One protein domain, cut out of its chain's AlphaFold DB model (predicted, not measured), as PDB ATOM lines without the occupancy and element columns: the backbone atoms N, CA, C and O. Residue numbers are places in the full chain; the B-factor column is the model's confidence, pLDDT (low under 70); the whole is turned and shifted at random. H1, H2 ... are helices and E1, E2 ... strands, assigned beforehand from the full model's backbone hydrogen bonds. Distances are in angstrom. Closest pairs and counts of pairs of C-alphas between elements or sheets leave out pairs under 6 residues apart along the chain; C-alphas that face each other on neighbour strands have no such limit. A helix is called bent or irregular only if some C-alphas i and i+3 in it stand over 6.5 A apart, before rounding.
ATOM      1  N   ILE A  95     182.996  99.191 146.542       98.19
ATOM      2  CA  ILE A  95     183.631  98.616 147.730       98.19
ATOM      3  C   ILE A  95     184.709  99.601 148.170       98.19
ATOM      4  O   ILE A  95     185.446 100.128 147.331       98.19
ATOM      5  N   VAL A  96     184.787  99.858 149.473       97.06
ATOM      6  CA  VAL A  96     185.750 100.780 150.083       97.06
ATOM      7  C   VAL A  96     186.618 100.013 151.066       97.06
ATOM      8  O   VAL A  96     186.123  99.184 151.825       97.06
ATOM      9  N   LEU A  97     187.912 100.310 151.062       96.62
ATOM     10  CA  LEU A  97     188.835  99.841 152.077       96.62
ATOM     11  C   LEU A  97     189.785 100.971 152.468       96.62
ATOM     12  O   LEU A  97     190.653 101.361 151.688       96.62
ATOM     13  N   ASP A  98     189.659 101.422 153.708       96.12
ATOM     14  CA  ASP A  98     190.573 102.390 154.297       96.12
ATOM     15  C   ASP A  98     191.813 101.692 154.866       96.12
ATOM     16  O   ASP A  98     191.730 100.612 155.470       96.12
ATOM     17  N   ALA A  99     192.976 102.320 154.677       96.19
ATOM     18  CA  ALA A  99     194.213 101.864 155.295       96.19
ATOM     19  C   ALA A  99     194.099 101.955 156.832       96.19
ATOM     20  O   ALA A  99     193.404 102.835 157.352       96.19
ATOM     21  N   PRO A 100     194.763 101.068 157.594       93.56
ATOM     22  CA  PRO A 100     194.767 101.145 159.050       93.56
ATOM     23  C   PRO A 100     195.194 102.530 159.550       93.56
ATOM     24  O   PRO A 100     196.220 103.059 159.133       93.56
ATOM     25  N   GLY A 101     194.408 103.113 160.459       90.31
ATOM     26  CA  GLY A 101     194.672 104.441 161.023       90.31
ATOM     27  C   GLY A 101     194.187 105.623 160.173       90.31
ATOM     28  O   GLY A 101     194.236 106.755 160.652       90.31
ATOM     29  N   SER A 102     193.679 105.389 158.962       92.56
ATOM     30  CA  SER A 102     193.007 106.422 158.168       92.56
ATOM     31  C   SER A 102     191.566 106.618 158.631       92.56
ATOM     32  O   SER A 102     190.831 105.651 158.830       92.56
ATOM     33  N   ALA A 103     191.146 107.875 158.756       89.38
ATOM     34  CA  ALA A 103     189.744 108.214 158.970       89.38
ATOM     35  C   ALA A 103     188.959 108.089 157.643       89.38
ATOM     36  O   ALA A 103     189.488 108.523 156.612       89.38
ATOM     37  N   PRO A 104     187.730 107.535 157.630       84.88
ATOM     38  CA  PRO A 104     186.945 107.360 156.401       84.88
ATOM     39  C   PRO A 104     186.721 108.654 155.604       84.88
ATOM     40  O   PRO A 104     186.724 108.638 154.376       84.88
ATOM     41  N   GLU A 105     186.569 109.787 156.288       88.56
ATOM     42  CA  GLU A 105     186.362 111.115 155.705       88.56
ATOM     43  C   GLU A 105     187.627 111.719 155.072       88.56
ATOM     44  O   GLU A 105     187.539 112.682 154.314       88.56
ATOM     45  N   ALA A 106     188.815 111.150 155.312       88.81
ATOM     46  CA  ALA A 106     190.080 111.705 154.818       88.81
ATOM     47  C   ALA A 106     190.160 111.753 153.281       88.81
ATOM     48  O   ALA A 106     190.889 112.559 152.710       88.81
ATOM     49  N   ILE A 107     189.392 110.905 152.595       90.00
ATOM     50  CA  ILE A 107     189.289 110.909 151.131       90.00
ATOM     51  C   ILE A 107     188.432 112.051 150.579       90.00
ATOM     52  O   ILE A 107     188.348 112.178 149.358       90.00
ATOM     53  N   GLU A 108     187.727 112.792 151.434       88.19
ATOM     54  CA  GLU A 108     186.901 113.950 151.078       88.19
ATOM     55  C   GLU A 108     187.655 115.267 151.294       88.19
ATOM     56  O   GLU A 108     187.176 116.319 150.884       88.19
ATOM     57  N   ASP A 109     188.859 115.225 151.869       91.44
ATOM     58  CA  ASP A 109     189.712 116.403 152.003       91.44
ATOM     59  C   ASP A 109     190.042 116.986 150.618       91.44
ATOM     60  O   ASP A 109     190.282 116.255 149.650       91.44
ATOM     61  N   GLU A 110     190.056 118.311 150.498       90.56
ATOM     62  CA  GLU A 110     190.397 118.988 149.246       90.56
ATOM     63  C   GLU A 110     191.842 118.716 148.804       90.56
ATOM     64  O   GLU A 110     192.127 118.656 147.602       90.56
ATOM     65  N   ASN A 111     192.733 118.479 149.769       93.75
ATOM     66  CA  ASN A 111     194.128 118.129 149.541       93.75
ATOM     67  C   ASN A 111     194.299 116.661 149.171       93.75
ATOM     68  O   ASN A 111     195.317 116.305 148.589       93.75
ATOM     69  N   ALA A 112     193.307 115.803 149.395       95.69
ATOM     70  CA  ALA A 112     193.405 114.437 148.917       95.69
ATOM     71  C   ALA A 112     193.318 114.371 147.380       95.69
ATOM     72  O   ALA A 112     192.779 115.234 146.673       95.69
ATOM     73  N   GLY A 113     193.860 113.297 146.830       96.00
ATOM     74  CA  GLY A 113     193.749 112.981 145.415       96.00
ATOM     75  C   GLY A 113     193.862 111.486 145.202       96.00
ATOM     76  O   GLY A 113     194.030 110.722 146.151       96.00
ATOM     77  N   LYS A 114     193.685 111.035 143.962       96.88
ATOM     78  CA  LYS A 114     193.587 109.606 143.665       96.88
ATOM     79  C   LYS A 114     194.232 109.233 142.344       96.88
ATOM     80  O   LYS A 114     194.035 109.917 141.340       96.88
ATOM     81  N   TRP A 115     194.930 108.102 142.337       97.94
ATOM     82  CA  TRP A 115     195.283 107.374 141.122       97.94
ATOM     83  C   TRP A 115     194.059 106.618 140.597       97.94
ATOM     84  O   TRP A 115     193.309 106.037 141.381       97.94
ATOM     85  N   LEU A 116     193.857 106.628 139.277       96.25
ATOM     86  CA  LEU A 116     192.761 105.936 138.598       96.25
ATOM     87  C   LEU A 116     193.308 104.775 137.768       96.25
ATOM     88  O   LEU A 116     194.068 104.986 136.821       96.25
ATOM     89  N   ILE A 117     192.854 103.567 138.090       96.31
ATOM     90  CA  ILE A 117     193.173 102.334 137.368       96.31
ATOM     91  C   ILE A 117     191.881 101.828 136.733       96.31
ATOM     92  O   ILE A 117     190.891 101.621 137.430       96.31
ATOM     93  N   PHE A 118     191.879 101.628 135.416       95.25
ATOM     94  CA  PHE A 118     190.730 101.086 134.688       95.25
ATOM     95  C   PHE A 118     191.010  99.648 134.279       95.25
ATOM     96  O   PHE A 118     192.047  99.372 133.682       95.25
ATOM     97  N   GLN A 119     190.071  98.754 134.565       95.62
ATOM     98  CA  GLN A 119     190.224  97.326 134.348       95.62
ATOM     99  C   GLN A 119     188.990  96.727 133.677       95.62
ATOM    100  O   GLN A 119     187.855  97.074 134.000       95.62
ATOM    101  N   GLU A 120     189.217  95.789 132.761       95.81
ATOM    102  CA  GLU A 120     188.141  94.968 132.206       95.81
ATOM    103  C   GLU A 120     187.394  94.190 133.312       95.81
ATOM    104  O   GLU A 120     188.028  93.754 134.283       95.81
ATOM    105  N   PRO A 121     186.062  94.003 133.201       94.75
ATOM    106  CA  PRO A 121     185.258  93.371 134.250       94.75
ATOM    107  C   PRO A 121     185.707  91.966 134.670       94.75
ATOM    108  O   PRO A 121     185.516  91.594 135.820       94.75
ATOM    109  N   ASP A 122     186.320  91.190 133.780       96.19
ATOM    110  CA  ASP A 122     186.821  89.834 134.052       96.19
ATOM    111  C   ASP A 122     188.100  89.811 134.908       96.19
ATOM    112  O   ASP A 122     188.443  88.798 135.516       96.19
ATOM    113  N   LYS A 123     188.812  90.938 134.977       97.38
ATOM    114  CA  LYS A 123     190.091  91.079 135.686       97.38
ATOM    115  C   LYS A 123     189.976  91.886 136.977       97.38
ATOM    116  O   LYS A 123     190.933  91.916 137.758       97.38
ATOM    117  N   VAL A 124     188.845  92.557 137.212       98.00
ATOM    118  CA  VAL A 124     188.694  93.504 138.329       98.00
ATOM    119  C   VAL A 124     188.859  92.837 139.693       98.00
ATOM    120  O   VAL A 124     189.492  93.430 140.554       98.00
ATOM    121  N   ASP A 125     188.377  91.608 139.895       98.62
ATOM    122  CA  ASP A 125     188.393  90.975 141.221       98.62
ATOM    123  C   ASP A 125     189.819  90.714 141.712       98.62
ATOM    124  O   ASP A 125     190.198  91.111 142.814       98.62
ATOM    125  N   MET A 126     190.645  90.104 140.855       98.19
ATOM    126  CA  MET A 126     192.061  89.866 141.155       98.19
ATOM    127  C   MET A 126     192.823  91.179 141.334       98.19
ATOM    128  O   MET A 126     193.710  91.284 142.179       98.19
ATOM    129  N   THR A 127     192.478  92.184 140.533       98.31
ATOM    130  CA  THR A 127     193.118  93.500 140.571       98.31
ATOM    131  C   THR A 127     192.783  94.242 141.860       98.31
ATOM    132  O   THR A 127     193.674  94.775 142.521       98.31
ATOM    133  N   TRP A 128     191.510  94.220 142.251       98.75
ATOM    134  CA  TRP A 128     191.026  94.783 143.500       98.75
ATOM    135  C   TRP A 128     191.703  94.131 144.693       98.75
ATOM    136  O   TRP A 128     192.222  94.847 145.538       98.75
ATOM    137  N   LYS A 129     191.779  92.795 144.728       98.62
ATOM    138  CA  LYS A 129     192.457  92.070 145.807       98.62
ATOM    139  C   LYS A 129     193.894  92.558 146.019       98.62
ATOM    140  O   LYS A 129     194.254  92.882 147.143       98.62
ATOM    141  N   LYS A 130     194.684  92.713 144.948       98.50
ATOM    142  CA  LYS A 130     196.059  93.245 145.043       98.50
ATOM    143  C   LYS A 130     196.111  94.646 145.658       98.50
ATOM    144  O   LYS A 130     196.913  94.893 146.552       98.50
ATOM    145  N   VAL A 131     195.269  95.559 145.170       98.81
ATOM    146  CA  VAL A 131     195.225  96.949 145.655       98.81
ATOM    147  C   VAL A 131     194.745  97.005 147.103       98.81
ATOM    148  O   VAL A 131     195.347  97.687 147.929       98.81
ATOM    149  N   ARG A 132     193.683  96.266 147.424       98.62
ATOM    150  CA  ARG A 132     193.111  96.151 148.763       98.62
ATOM    151  C   ARG A 132     194.160  95.660 149.757       98.62
ATOM    152  O   ARG A 132     194.402  96.325 150.758       98.62
ATOM    153  N   ASP A 133     194.816  94.541 149.463       98.56
ATOM    154  CA  ASP A 133     195.782  93.925 150.375       98.56
ATOM    155  C   ASP A 133     196.990  94.851 150.616       98.56
ATOM    156  O   ASP A 133     197.391  95.052 151.762       98.56
ATOM    157  N   ALA A 134     197.503  95.510 149.569       98.69
ATOM    158  CA  ALA A 134     198.578  96.500 149.698       98.69
ATOM    159  C   ALA A 134     198.144  97.778 150.448       98.69
ATOM    160  O   ALA A 134     198.952  98.407 151.131       98.69
ATOM    161  N   THR A 135     196.863  98.160 150.363       98.56
ATOM    162  CA  THR A 135     196.293  99.271 151.145       98.56
ATOM    163  C   THR A 135     196.215  98.908 152.628       98.56
ATOM    164  O   THR A 135     196.635  99.697 153.469       98.56
ATOM    165  N   VAL A 136     195.761  97.692 152.969       97.31
ATOM    166  CA  VAL A 136     195.770  97.207 154.365       97.31
ATOM    167  C   VAL A 136     197.184  97.130 154.926       97.31
ATOM    168  O   VAL A 136     197.401  97.473 156.085       97.31
ATOM    169  N   ALA A 137     198.149  96.709 154.110       97.81
ATOM    170  CA  ALA A 137     199.550  96.627 154.505       97.81
ATOM    171  C   ALA A 137     200.229  98.002 154.681       97.81
ATOM    172  O   ALA A 137     201.395  98.053 155.065       97.81
ATOM    173  N   GLY A 138     199.532  99.113 154.403       97.50
ATOM    174  CA  GLY A 138     200.091 100.465 154.484       97.50
ATOM    175  C   GLY A 138     201.107 100.775 153.382       97.50
ATOM    176  O   GLY A 138     201.870 101.730 153.488       97.50
ATOM    177  N   GLU A 139     201.143  99.966 152.321       98.31
ATOM    178  CA  GLU A 139     202.094 100.134 151.222       98.31
ATOM    179  C   GLU A 139     201.584 101.111 150.158       98.31
ATOM    180  O   GLU A 139     202.379 101.705 149.431       98.31
ATOM    181  N   LEU A 140     200.268 101.300 150.065       98.38
ATOM    182  CA  LEU A 140     199.646 102.310 149.210       98.38
ATOM    183  C   LEU A 140     199.321 103.573 150.022       98.38
ATOM    184  O   LEU A 140     200.071 103.930 150.929       98.38
ATOM    185  N   GLY A 141     198.284 104.312 149.633       96.88
ATOM    186  CA  GLY A 141     197.872 105.528 150.326       96.88
ATOM    187  C   GLY A 141     196.796 105.273 151.385       96.88
ATOM    188  O   GLY A 141     196.701 104.190 151.952       96.88
ATOM    189  N   ILE A 142     195.975 106.285 151.656       97.69
ATOM    190  CA  ILE A 142     195.065 106.308 152.812       97.69
ATOM    191  C   ILE A 142     193.819 105.434 152.658       97.69
ATOM    192  O   ILE A 142     193.231 105.039 153.663       97.69
ATOM    193  N   SER A 143     193.397 105.148 151.428       98.19
ATOM    194  CA  SER A 143     192.185 104.384 151.134       98.19
ATOM    195  C   SER A 143     192.189 103.917 149.680       98.19
ATOM    196  O   SER A 143     192.830 104.526 148.817       98.19
ATOM    197  N   ALA A 144     191.432 102.867 149.391       98.44
ATOM    198  CA  ALA A 144     191.146 102.427 148.040       98.44
ATOM    199  C   ALA A 144     189.649 102.165 147.848       98.44
ATOM    200  O   ALA A 144     188.939 101.751 148.766       98.44
ATOM    201  N   LYS A 145     189.162 102.396 146.626       97.56
ATOM    202  CA  LYS A 145     187.774 102.113 146.232       97.56
ATOM    203  C   LYS A 145     187.729 101.412 144.891       97.56
ATOM    204  O   LYS A 145     188.539 101.724 144.027       97.56
ATOM    205  N   VAL A 146     186.756 100.540 144.676       98.50
ATOM    206  CA  VAL A 146     186.546  99.872 143.382       98.50
ATOM    207  C   VAL A 146     185.080  99.877 142.995       98.50
ATOM    208  O   VAL A 146     184.220  99.667 143.848       98.50
ATOM    209  N   SER A 147     184.790 100.122 141.716       97.94
ATOM    210  CA  SER A 147     183.427 100.025 141.204       97.94
ATOM    211  C   SER A 147     182.988  98.571 141.022       97.94
ATOM    212  O   SER A 147     183.770  97.704 140.625       97.94
ATOM    213  N   THR A 148     181.720  98.300 141.302       97.62
ATOM    214  CA  THR A 148     181.162  96.940 141.356       97.62
ATOM    215  C   THR A 148     180.363  96.600 140.099       97.62
ATOM    216  O   THR A 148     180.329  97.362 139.123       97.62
ATOM    217  N   VAL A 149     179.709  95.436 140.083       96.38
ATOM    218  CA  VAL A 149     178.752  95.074 139.026       96.38
ATOM    219  C   VAL A 149     177.404  95.774 139.139       96.38
ATOM    220  O   VAL A 149     176.686  95.782 138.140       96.38
ATOM    221  N   LYS A 150     177.076  96.416 140.272       95.31
ATOM    222  CA  LYS A 150     175.861  97.233 140.375       95.31
ATOM    223  C   LYS A 150     175.909  98.354 139.317       95.31
ATOM    224  O   LYS A 150     176.850  99.153 139.337       95.31
ATOM    225  N   PRO A 151     174.943  98.435 138.381       91.06
ATOM    226  CA  PRO A 151     174.960  99.444 137.324       91.06
ATOM    227  C   PRO A 151     174.878 100.858 137.900       91.06
ATOM    228  O   PRO A 151     173.872 101.225 138.500       91.06
ATOM    229  N   ASN A 152     175.927 101.656 137.710       88.12
ATOM    230  CA  ASN A 152     175.951 103.047 138.148       88.12
ATOM    231  C   ASN A 152     175.493 103.958 136.990       88.12
ATOM    232  O   ASN A 152     176.197 103.998 135.975       88.12
ATOM    233  N   PRO A 153     174.368 104.692 137.121       85.62
ATOM    234  CA  PRO A 153     173.849 105.566 136.062       85.62
ATOM    235  C   PRO A 153     174.811 106.700 135.676       85.62
ATOM    236  O   PRO A 153     174.738 107.212 134.560       85.62
ATOM    237  N   ASP A 154     175.748 107.057 136.559       82.19
ATOM    238  CA  ASP A 154     176.762 108.079 136.294       82.19
ATOM    239  C   ASP A 154     177.991 107.531 135.548       82.19
ATOM    240  O   ASP A 154     178.819 108.303 135.048       82.19
ATOM    241  N   SER A 155     178.129 106.203 135.435       84.12
ATOM    242  CA  SER A 155     179.225 105.595 134.679       84.12
ATOM    243  C   SER A 155     178.949 105.640 133.179       84.12
ATOM    244  O   SER A 155     177.896 105.232 132.699       84.12
ATOM    245  N   ARG A 156     179.947 106.090 132.414       81.38
ATOM    246  CA  ARG A 156     179.929 106.100 130.938       81.38
ATOM    247  C   ARG A 156     180.888 105.081 130.324       81.38
ATOM    248  O   ARG A 156     181.040 105.043 129.107       81.38
ATOM    249  N   ASP A 157     181.574 104.318 131.170       83.25
ATOM    250  CA  ASP A 157     182.571 103.322 130.794       83.25
ATOM    251  C   ASP A 157     182.113 101.949 131.301       83.25
ATOM    252  O   ASP A 157     181.604 101.827 132.419       83.25
ATOM    253  N   ASN A 158     182.277 100.925 130.464       86.19
ATOM    254  CA  ASN A 158     181.952  99.541 130.808       86.19
ATOM    255  C   ASN A 158     183.059  98.884 131.646       86.19
ATOM    256  O   ASN A 158     182.812  97.875 132.312       86.19
ATOM    257  N   ARG A 159     184.269  99.455 131.633       93.69
ATOM    258  CA  ARG A 159     185.372  99.035 132.498       93.69
ATOM    259  C   ARG A 159     185.065  99.368 133.952       93.69
ATOM    260  O   ARG A 159     184.351 100.320 134.271       93.69
ATOM    261  N   LYS A 160     185.653  98.590 134.852       95.88
ATOM    262  CA  LYS A 160     185.654  98.883 136.283       95.88
ATOM    263  C   LYS A 160     186.809  99.809 136.611       95.88
ATOM    264  O   LYS A 160     187.844  99.781 135.948       95.88
ATOM    265  N   VAL A 161     186.619 100.649 137.615       96.31
ATOM    266  CA  VAL A 161     187.615 101.630 138.028       96.31
ATOM    267  C   VAL A 161     187.995 101.389 139.476       96.31
ATOM    268  O   VAL A 161     187.130 101.150 140.318       96.31
ATOM    269  N   ILE A 162     189.293 101.444 139.743       98.25
ATOM    270  CA  ILE A 162     189.875 101.393 141.076       98.25
ATOM    271  C   ILE A 162     190.522 102.746 141.349       98.25
ATOM    272  O   ILE A 162     191.282 103.266 140.526       98.25
ATOM    273  N   TYR A 163     190.203 103.314 142.504       97.94
ATOM    274  CA  TYR A 163     190.829 104.504 143.051       97.94
ATOM    275  C   TYR A 163     191.785 104.116 144.162       97.94
ATOM    276  O   TYR A 163     191.421 103.333 145.035       97.94
ATOM    277  N   VAL A 164     192.973 104.713 144.149       98.50
ATOM    278  CA  VAL A 164     193.941 104.644 145.251       98.50
ATOM    279  C   VAL A 164     194.222 106.067 145.699       98.50
ATOM    280  O   VAL A 164     194.767 106.857 144.928       98.50
ATOM    281  N   TYR A 165     193.788 106.401 146.909       98.19
ATOM    282  CA  TYR A 165     193.817 107.755 147.447       98.19
ATOM    283  C   TYR A 165     195.131 108.044 148.159       98.19
ATOM    284  O   TYR A 165     195.575 107.233 148.963       98.19
ATOM    285  N   THR A 166     195.702 109.223 147.934       97.94
ATOM    286  CA  THR A 166     196.766 109.787 148.780       97.94
ATOM    287  C   THR A 166     196.209 110.959 149.579       97.94
ATOM    288  O   THR A 166     195.212 111.570 149.183       97.94
ATOM    289  N   LYS A 167     196.824 111.231 150.734       96.69
ATOM    290  CA  LYS A 167     196.324 112.227 151.691       96.69
ATOM    291  C   LYS A 167     196.480 113.659 151.191       96.69
ATOM    292  O   LYS A 167     195.595 114.474 151.407       96.69
ATOM    293  N   ASP A 168     197.609 113.934 150.552       96.12
ATOM    294  CA  ASP A 168     197.959 115.244 150.027       96.12
ATOM    295  C   ASP A 168     198.465 115.076 148.588       96.12
ATOM    296  O   ASP A 168     199.385 114.299 148.328       96.12
ATOM    297  N   TRP A 169     197.838 115.753 147.631       95.62
ATOM    298  CA  TRP A 169     198.250 115.748 146.230       95.62
ATOM    299  C   TRP A 169     199.512 116.584 145.989       95.62
ATOM    300  O   TRP A 169     200.177 116.398 144.963       95.62
ATOM    301  N   ALA A 170     199.821 117.518 146.893       95.31
ATOM    302  CA  ALA A 170     201.011 118.358 146.835       95.31
ATOM    303  C   ALA A 170     202.247 117.660 147.424       95.31
ATOM    304  O   ALA A 170     203.369 118.039 147.086       95.31
ATOM    305  N   ASP A 171     202.064 116.610 148.233       97.50
ATOM    306  CA  ASP A 171     203.149 115.719 148.651       97.50
ATOM    307  C   ASP A 171     203.537 114.781 147.498       97.50
ATOM    308  O   ASP A 171     203.136 113.617 147.415       97.50
ATOM    309  N   GLU A 172     204.332 115.309 146.568       97.00
ATOM    310  CA  GLU A 172     204.829 114.555 145.416       97.00
ATOM    311  C   GLU A 172     205.615 113.304 145.839       97.00
ATOM    312  O   GLU A 172     205.582 112.292 145.137       97.00
ATOM    313  N   THR A 173     206.271 113.329 147.005       97.88
ATOM    314  CA  THR A 173     207.039 112.178 147.496       97.88
ATOM    315  C   THR A 173     206.110 111.012 147.813       97.88
ATOM    316  O   THR A 173     206.345 109.906 147.323       97.88
ATOM    317  N   ASP A 174     205.030 111.241 148.566       98.00
ATOM    318  CA  ASP A 174     204.044 110.189 148.842       98.00
ATOM    319  C   ASP A 174     203.279 109.776 147.576       98.00
ATOM    320  O   ASP A 174     203.128 108.582 147.299       98.00
ATOM    321  N   VAL A 175     202.867 110.739 146.744       98.12
ATOM    322  CA  VAL A 175     202.151 110.458 145.487       98.12
ATOM    323  C   VAL A 175     202.957 109.536 144.571       98.12
ATOM    324  O   VAL A 175     202.407 108.563 144.036       98.12
ATOM    325  N   MET A 176     204.253 109.810 144.403       97.38
ATOM    326  CA  MET A 176     205.134 108.999 143.563       97.38
ATOM    327  C   MET A 176     205.533 107.687 144.239       97.38
ATOM    328  O   MET A 176     205.599 106.670 143.555       97.38
ATOM    329  N   ARG A 177     205.700 107.651 145.569       98.19
ATOM    330  CA  ARG A 177     205.890 106.398 146.324       98.19
ATOM    331  C   ARG A 177     204.733 105.427 146.085       98.19
ATOM    332  O   ARG A 177     204.966 104.261 145.771       98.19
ATOM    333  N   VAL A 178     203.490 105.908 146.177       98.50
ATOM    334  CA  VAL A 178     202.291 105.102 145.887       98.50
ATOM    335  C   VAL A 178     202.286 104.641 144.429       98.50
ATOM    336  O   VAL A 178     201.978 103.483 144.153       98.50
ATOM    337  N   ARG A 179     202.669 105.509 143.487       97.25
ATOM    338  CA  ARG A 179     202.762 105.156 142.064       97.25
ATOM    339  C   ARG A 179     203.801 104.065 141.794       97.25
ATOM    340  O   ARG A 179     203.497 103.117 141.072       97.25
ATOM    341  N   GLU A 180     205.000 104.166 142.362       98.06
ATOM    342  CA  GLU A 180     206.026 103.128 142.209       98.06
ATOM    343  C   GLU A 180     205.562 101.805 142.812       98.06
ATOM    344  O   GLU A 180     205.679 100.765 142.164       98.06
ATOM    345  N   LYS A 181     204.903 101.839 143.977       98.62
ATOM    346  CA  LYS A 181     204.325 100.623 144.550       98.62
ATOM    347  C   LYS A 181     203.256 100.004 143.645       98.62
ATOM    348  O   LYS A 181     203.218  98.787 143.479       98.62
ATOM    349  N   LEU A 182     202.414 100.812 142.997       98.38
ATOM    350  CA  LEU A 182     201.473 100.310 141.990       98.38
ATOM    351  C   LEU A 182     202.206  99.651 140.805       98.38
ATOM    352  O   LEU A 182     201.802  98.577 140.356       98.38
ATOM    353  N   ARG A 183     203.320 100.216 140.331       97.50
ATOM    354  CA  ARG A 183     204.131  99.588 139.270       97.50
ATOM    355  C   ARG A 183     204.692  98.233 139.706       97.50
ATOM    356  O   ARG A 183     204.597  97.281 138.935       97.50
ATOM    357  N   GLU A 184     205.197  98.120 140.935       97.88
ATOM    358  CA  GLU A 184     205.663  96.849 141.518       97.88
ATOM    359  C   GLU A 184     204.553  95.787 141.577       97.88
ATOM    360  O   GLU A 184     204.804  94.607 141.340       97.88
ATOM    361  N   LEU A 185     203.306  96.201 141.825       97.38
ATOM    362  CA  LEU A 185     202.128  95.320 141.821       97.38
ATOM    363  C   LEU A 185     201.659  94.914 140.405       97.38
ATOM    364  O   LEU A 185     200.749  94.082 140.262       97.38
ATOM    365  N   GLY A 186     202.291  95.464 139.361       96.50
ATOM    366  CA  GLY A 186     202.053  95.154 137.950       96.50
ATOM    367  C   GLY A 186     201.271  96.218 137.176       96.50
ATOM    368  O   GLY A 186     200.941  95.988 136.013       96.50
ATOM    369  N   PHE A 187     200.976  97.376 137.773       96.06
ATOM    370  CA  PHE A 187     200.291  98.489 137.107       96.06
ATOM    371  C   PHE A 187     201.294  99.362 136.341       96.06
ATOM    372  O   PHE A 187     201.646 100.459 136.767       96.06
ATOM    373  N   VAL A 188     201.808  98.834 135.228       93.00
ATOM    374  CA  VAL A 188     202.866  99.481 134.423       93.00
ATOM    375  C   VAL A 188     202.337 100.373 133.299       93.00
ATOM    376  O   VAL A 188     203.088 101.190 132.765       93.00
ATOM    377  N   ASP A 189     201.062 100.213 132.942       90.12
ATOM    378  CA  ASP A 189     200.385 101.061 131.968       90.12
ATOM    379  C   ASP A 189     200.193 102.482 132.506       90.12
ATOM    380  O   ASP A 189     200.197 102.725 133.713       90.12
ATOM    381  N   ARG A 190     199.981 103.431 131.588       89.81
ATOM    382  CA  ARG A 190     199.778 104.832 131.953       89.81
ATOM    383  C   ARG A 190     198.521 104.996 132.809       89.81
ATOM    384  O   ARG A 190     197.412 104.747 132.331       89.81
ATOM    385  N   ILE A 191     198.686 105.540 134.011       93.69
ATOM    386  CA  ILE A 191     197.603 105.876 134.940       93.69
ATOM    387  C   ILE A 191     197.529 107.389 135.165       93.69
ATOM    388  O   ILE A 191     198.494 108.139 134.995       93.69
ATOM    389  N   GLY A 192     196.326 107.868 135.476       93.88
ATOM    390  CA  GLY A 192     196.077 109.282 135.750       93.88
ATOM    391  C   GLY A 192     195.880 109.532 137.236       93.88
ATOM    392  O   GLY A 192     195.213 108.741 137.899       93.88
ATOM    393  N   TYR A 193     196.403 110.648 137.735       95.12
ATOM    394  CA  TYR A 193     196.102 111.156 139.067       95.12
ATOM    395  C   TYR A 193     195.142 112.349 138.986       95.12
ATOM    396  O   TYR A 193     195.387 113.294 138.229       95.12
ATOM    397  N   LYS A 194     194.064 112.327 139.773       92.31
ATOM    398  CA  LYS A 194     193.074 113.410 139.866       92.31
ATOM    399  C   LYS A 194     193.016 113.961 141.289       92.31
ATOM    400  O   LYS A 194     192.937 113.185 142.239       92.31
ATOM    401  N   ARG A 195     192.985 115.287 141.430       92.19
ATOM    402  CA  ARG A 195     192.842 115.957 142.732       92.19
ATOM    403  C   ARG A 195     191.375 116.003 143.156       92.19
ATOM    404  O   ARG A 195     190.471 116.052 142.314       92.19
ATOM    405  N   ASN A 196     191.110 116.041 144.457       85.12
ATOM    406  CA  ASN A 196     189.747 116.241 144.941       85.12
ATOM    407  C   ASN A 196     189.217 117.649 144.654       85.12
ATOM    408  O   ASN A 196     188.048 117.759 144.296       85.12
ATOM    409  N   LEU A 197     190.063 118.688 144.662       76.44
ATOM    410  CA  LEU A 197     189.703 120.053 144.225       76.44
ATOM    411  C   LEU A 197     188.951 120.074 142.883       76.44
ATOM    412  O   LEU A 197     187.931 120.738 142.723       76.44
ATOM    413  N   GLU A 198     189.418 119.286 141.915       67.00
ATOM    414  CA  GLU A 198     188.799 119.173 140.589       67.00
ATOM    415  C   GLU A 198     187.461 118.420 140.632       67.00
ATOM    416  O   GLU A 198     186.589 118.623 139.788       67.00
ATOM    417  N   THR A 199     187.287 117.530 141.610       64.12
ATOM    418  CA  THR A 199     186.029 116.815 141.850       64.12
ATOM    419  C   THR A 199     184.989 117.748 142.476       64.12
ATOM    420  O   THR A 199     183.856 117.775 141.998       64.12
ATOM    421  N   PHE A 200     185.380 118.585 143.442       60.25
ATOM    422  CA  PHE A 200     184.504 119.588 144.063       60.25
ATOM    423  C   PHE A 200     184.113 120.728 143.119       60.25
ATOM    424  O   PHE A 200     182.976 121.188 143.147       60.25
ATOM    425  N   ALA A 201     185.002 121.123 142.208       59.34
ATOM    426  CA  ALA A 201     184.696 122.101 141.162       59.34
ATOM    427  C   ALA A 201     183.787 121.549 140.035       59.34
ATOM    428  O   ALA A 201     183.518 122.250 139.057       59.34
ATOM    429  N   GLY A 202     183.322 120.293 140.129       57.91
ATOM    430  CA  GLY A 202     182.486 119.655 139.107       57.91
ATOM    431  C   GLY A 202     183.220 119.420 137.783       57.91
ATOM    432  O   GLY A 202     182.596 119.285 136.723       57.91
ATOM    433  N   GLU A 203     184.555 119.391 137.810       56.94
ATOM    434  CA  GLU A 203     185.358 119.215 136.611       56.94
ATOM    435  C   GLU A 203     185.450 117.733 136.243       56.94
ATOM    436  O   GLU A 203     186.212 116.935 136.803       56.94
ATOM    437  N   TYR A 204     184.654 117.360 135.246       57.84
ATOM    438  CA  TYR A 204     184.725 116.063 134.587       57.84
ATOM    439  C   TYR A 204     185.443 116.189 133.249       57.84
ATOM    440  O   TYR A 204     185.328 117.205 132.555       57.84
ATOM    441  N   ALA A 205     186.164 115.132 132.868       55.03
ATOM    442  CA  ALA A 205     186.735 115.044 131.534       55.03
ATOM    443  C   ALA A 205     185.609 115.178 130.496       55.03
ATOM    444  O   ALA A 205     184.641 114.417 130.490       55.03
ATOM    445  N   LYS A 206     185.734 116.175 129.622       49.06
ATOM    446  CA  LYS A 206     184.893 116.364 128.434       49.06
ATOM    447  C   LYS A 206     185.796 116.241 127.213       49.06
ATOM    448  O   LYS A 206     187.012 116.378 127.330       49.06
ATOM    449  N   LYS A 207     185.229 115.982 126.034       42.19
ATOM    450  CA  LYS A 207     186.003 115.924 124.782       42.19
ATOM    451  C   LYS A 207     186.849 117.207 124.653       42.19
ATOM    452  O   LYS A 207     186.288 118.289 124.542       42.19
ATOM    453  N   GLY A 208     188.177 117.080 124.746       47.09
ATOM    454  CA  GLY A 208     189.132 118.200 124.713       47.09
ATOM    455  C   GLY A 208     189.626 118.747 126.067       47.09
ATOM    456  O   GLY A 208     190.579 119.517 126.064       47.09
ATOM    457  N   LYS A 209     189.063 118.336 127.217       46.38
ATOM    458  CA  LYS A 209     189.523 118.730 128.568       46.38
ATOM    459  C   LYS A 209     189.984 117.502 129.357       46.38
ATOM    460  O   LYS A 209     189.168 116.656 129.724       46.38
ATOM    461  N   ARG A 210     191.292 117.407 129.628       56.56
ATOM    462  CA  ARG A 210     191.868 116.419 130.558       56.56
ATOM    463  C   ARG A 210     191.886 117.026 131.958       56.56
ATOM    464  O   ARG A 210     192.359 118.141 132.122       56.56
ATOM    465  N   VAL A 211     191.372 116.291 132.940       64.25
ATOM    466  CA  VAL A 211     191.317 116.708 134.353       64.25
ATOM    467  C   VAL A 211     192.279 115.831 135.155       64.25
ATOM    468  O   VAL A 211     191.888 115.113 136.067       64.25
ATOM    469  N   THR A 212     193.522 115.749 134.687       73.00
ATOM    470  CA  THR A 212     194.551 114.872 135.251       73.00
ATOM    471  C   THR A 212     195.758 115.727 135.586       73.00
ATOM    472  O   THR A 212     196.266 116.408 134.696       73.00
ATOM    473  N   TYR A 213     196.187 115.693 136.846       77.50
ATOM    474  CA  TYR A 213     197.276 116.525 137.352       77.50
ATOM    475  C   TYR A 213     198.632 115.845 137.132       77.50
ATOM    476  O   TYR A 213     199.438 116.333 136.344       77.50
ATOM    477  N   TYR A 214     198.837 114.655 137.710       75.00
ATOM    478  CA  TYR A 214     199.973 113.797 137.361       75.00
ATOM    479  C   TYR A 214     199.562 112.772 136.308       75.00
ATOM    480  O   TYR A 214     198.511 112.135 136.408       75.00
ATOM    481  N   THR A 215     200.409 112.566 135.303       68.88
ATOM    482  CA  THR A 215     200.281 111.425 134.393       68.88
ATOM    483  C   THR A 215     201.572 110.654 134.397       68.88
ATOM    484  O   THR A 215     202.624 111.265 134.206       68.88
ATOM    485  N   ALA A 216     201.486 109.343 134.560       59.66
ATOM    486  CA  ALA A 216     202.673 108.530 134.710       59.66
ATOM    487  C   ALA A 216     202.434 107.109 134.215       59.66
ATOM    488  O   ALA A 216     201.256 106.706 134.135       59.66
TER     489      ALA A 216
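This is residues 95 to 216 of the 216 residues of the protein "DUF1917 domain-containing protein" of Methanoregulaceae archaeon (UniProt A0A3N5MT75). A twisted sheet of five strands has two long helices, H2 and H3, over one face; the short H1 is on the other face, and H4 only grazes the sheet. The 122 printed residues include four named helices and five named strands, in the order E1 H1 E2 H2 E3 E4 H3 E5 H4. The sheet's order is E1 - E3 - E4 - E2 - E5, all antiparallel; the class is mixed. The whole is compact and rounded, with a radius of gyration of the C-alphas of 13.6 A and spans of 36 by 33 by 27 A.

E1, residues 95 to 98, begins at C-alpha 95 (183.631, 98.616, 147.730). H1 is residues 104 to 108, only just irregular, with C-alphas 104 and 107 6.8 A apart. E2, residues 113 to 119, is 19.5 A long; H2, 124 to 136, 17.9 A. E3 is residues 143 to 147. E4, 160 to 166, is 20.0 A long; H3, 172 to 184, 18.1 A. E5 is residues 192 to 195; H4, 196 to 200, ends at C-alpha 200 (184.504, 119.588, 144.063).

Within hydrogen-bond range are N 97 and O 144 (E1, E3), N 145 and O 163 (hairpin E3, E4), N 115 and O 164 (E4, E2) and N 114 and O 194 (E2, E5), each 2.9 A. H2 is over E3 and E4, its height over the sheet 8.6 A; H3 is over E4 and E2, at 10.0 A. The two are close but not clearly touching, the closest C-alphas, Val 131 and Leu 182, 8.0 A apart. Every O i to N i+4 pair is within range in H2, H3 and H4; H1 has 0 of 1, and 1 of 2 O i to N i+3 pairs.

The printed part has no cut. The link E3 to E4 is long. Residues 198 to 211 and 215 to 216 are under pLDDT 70.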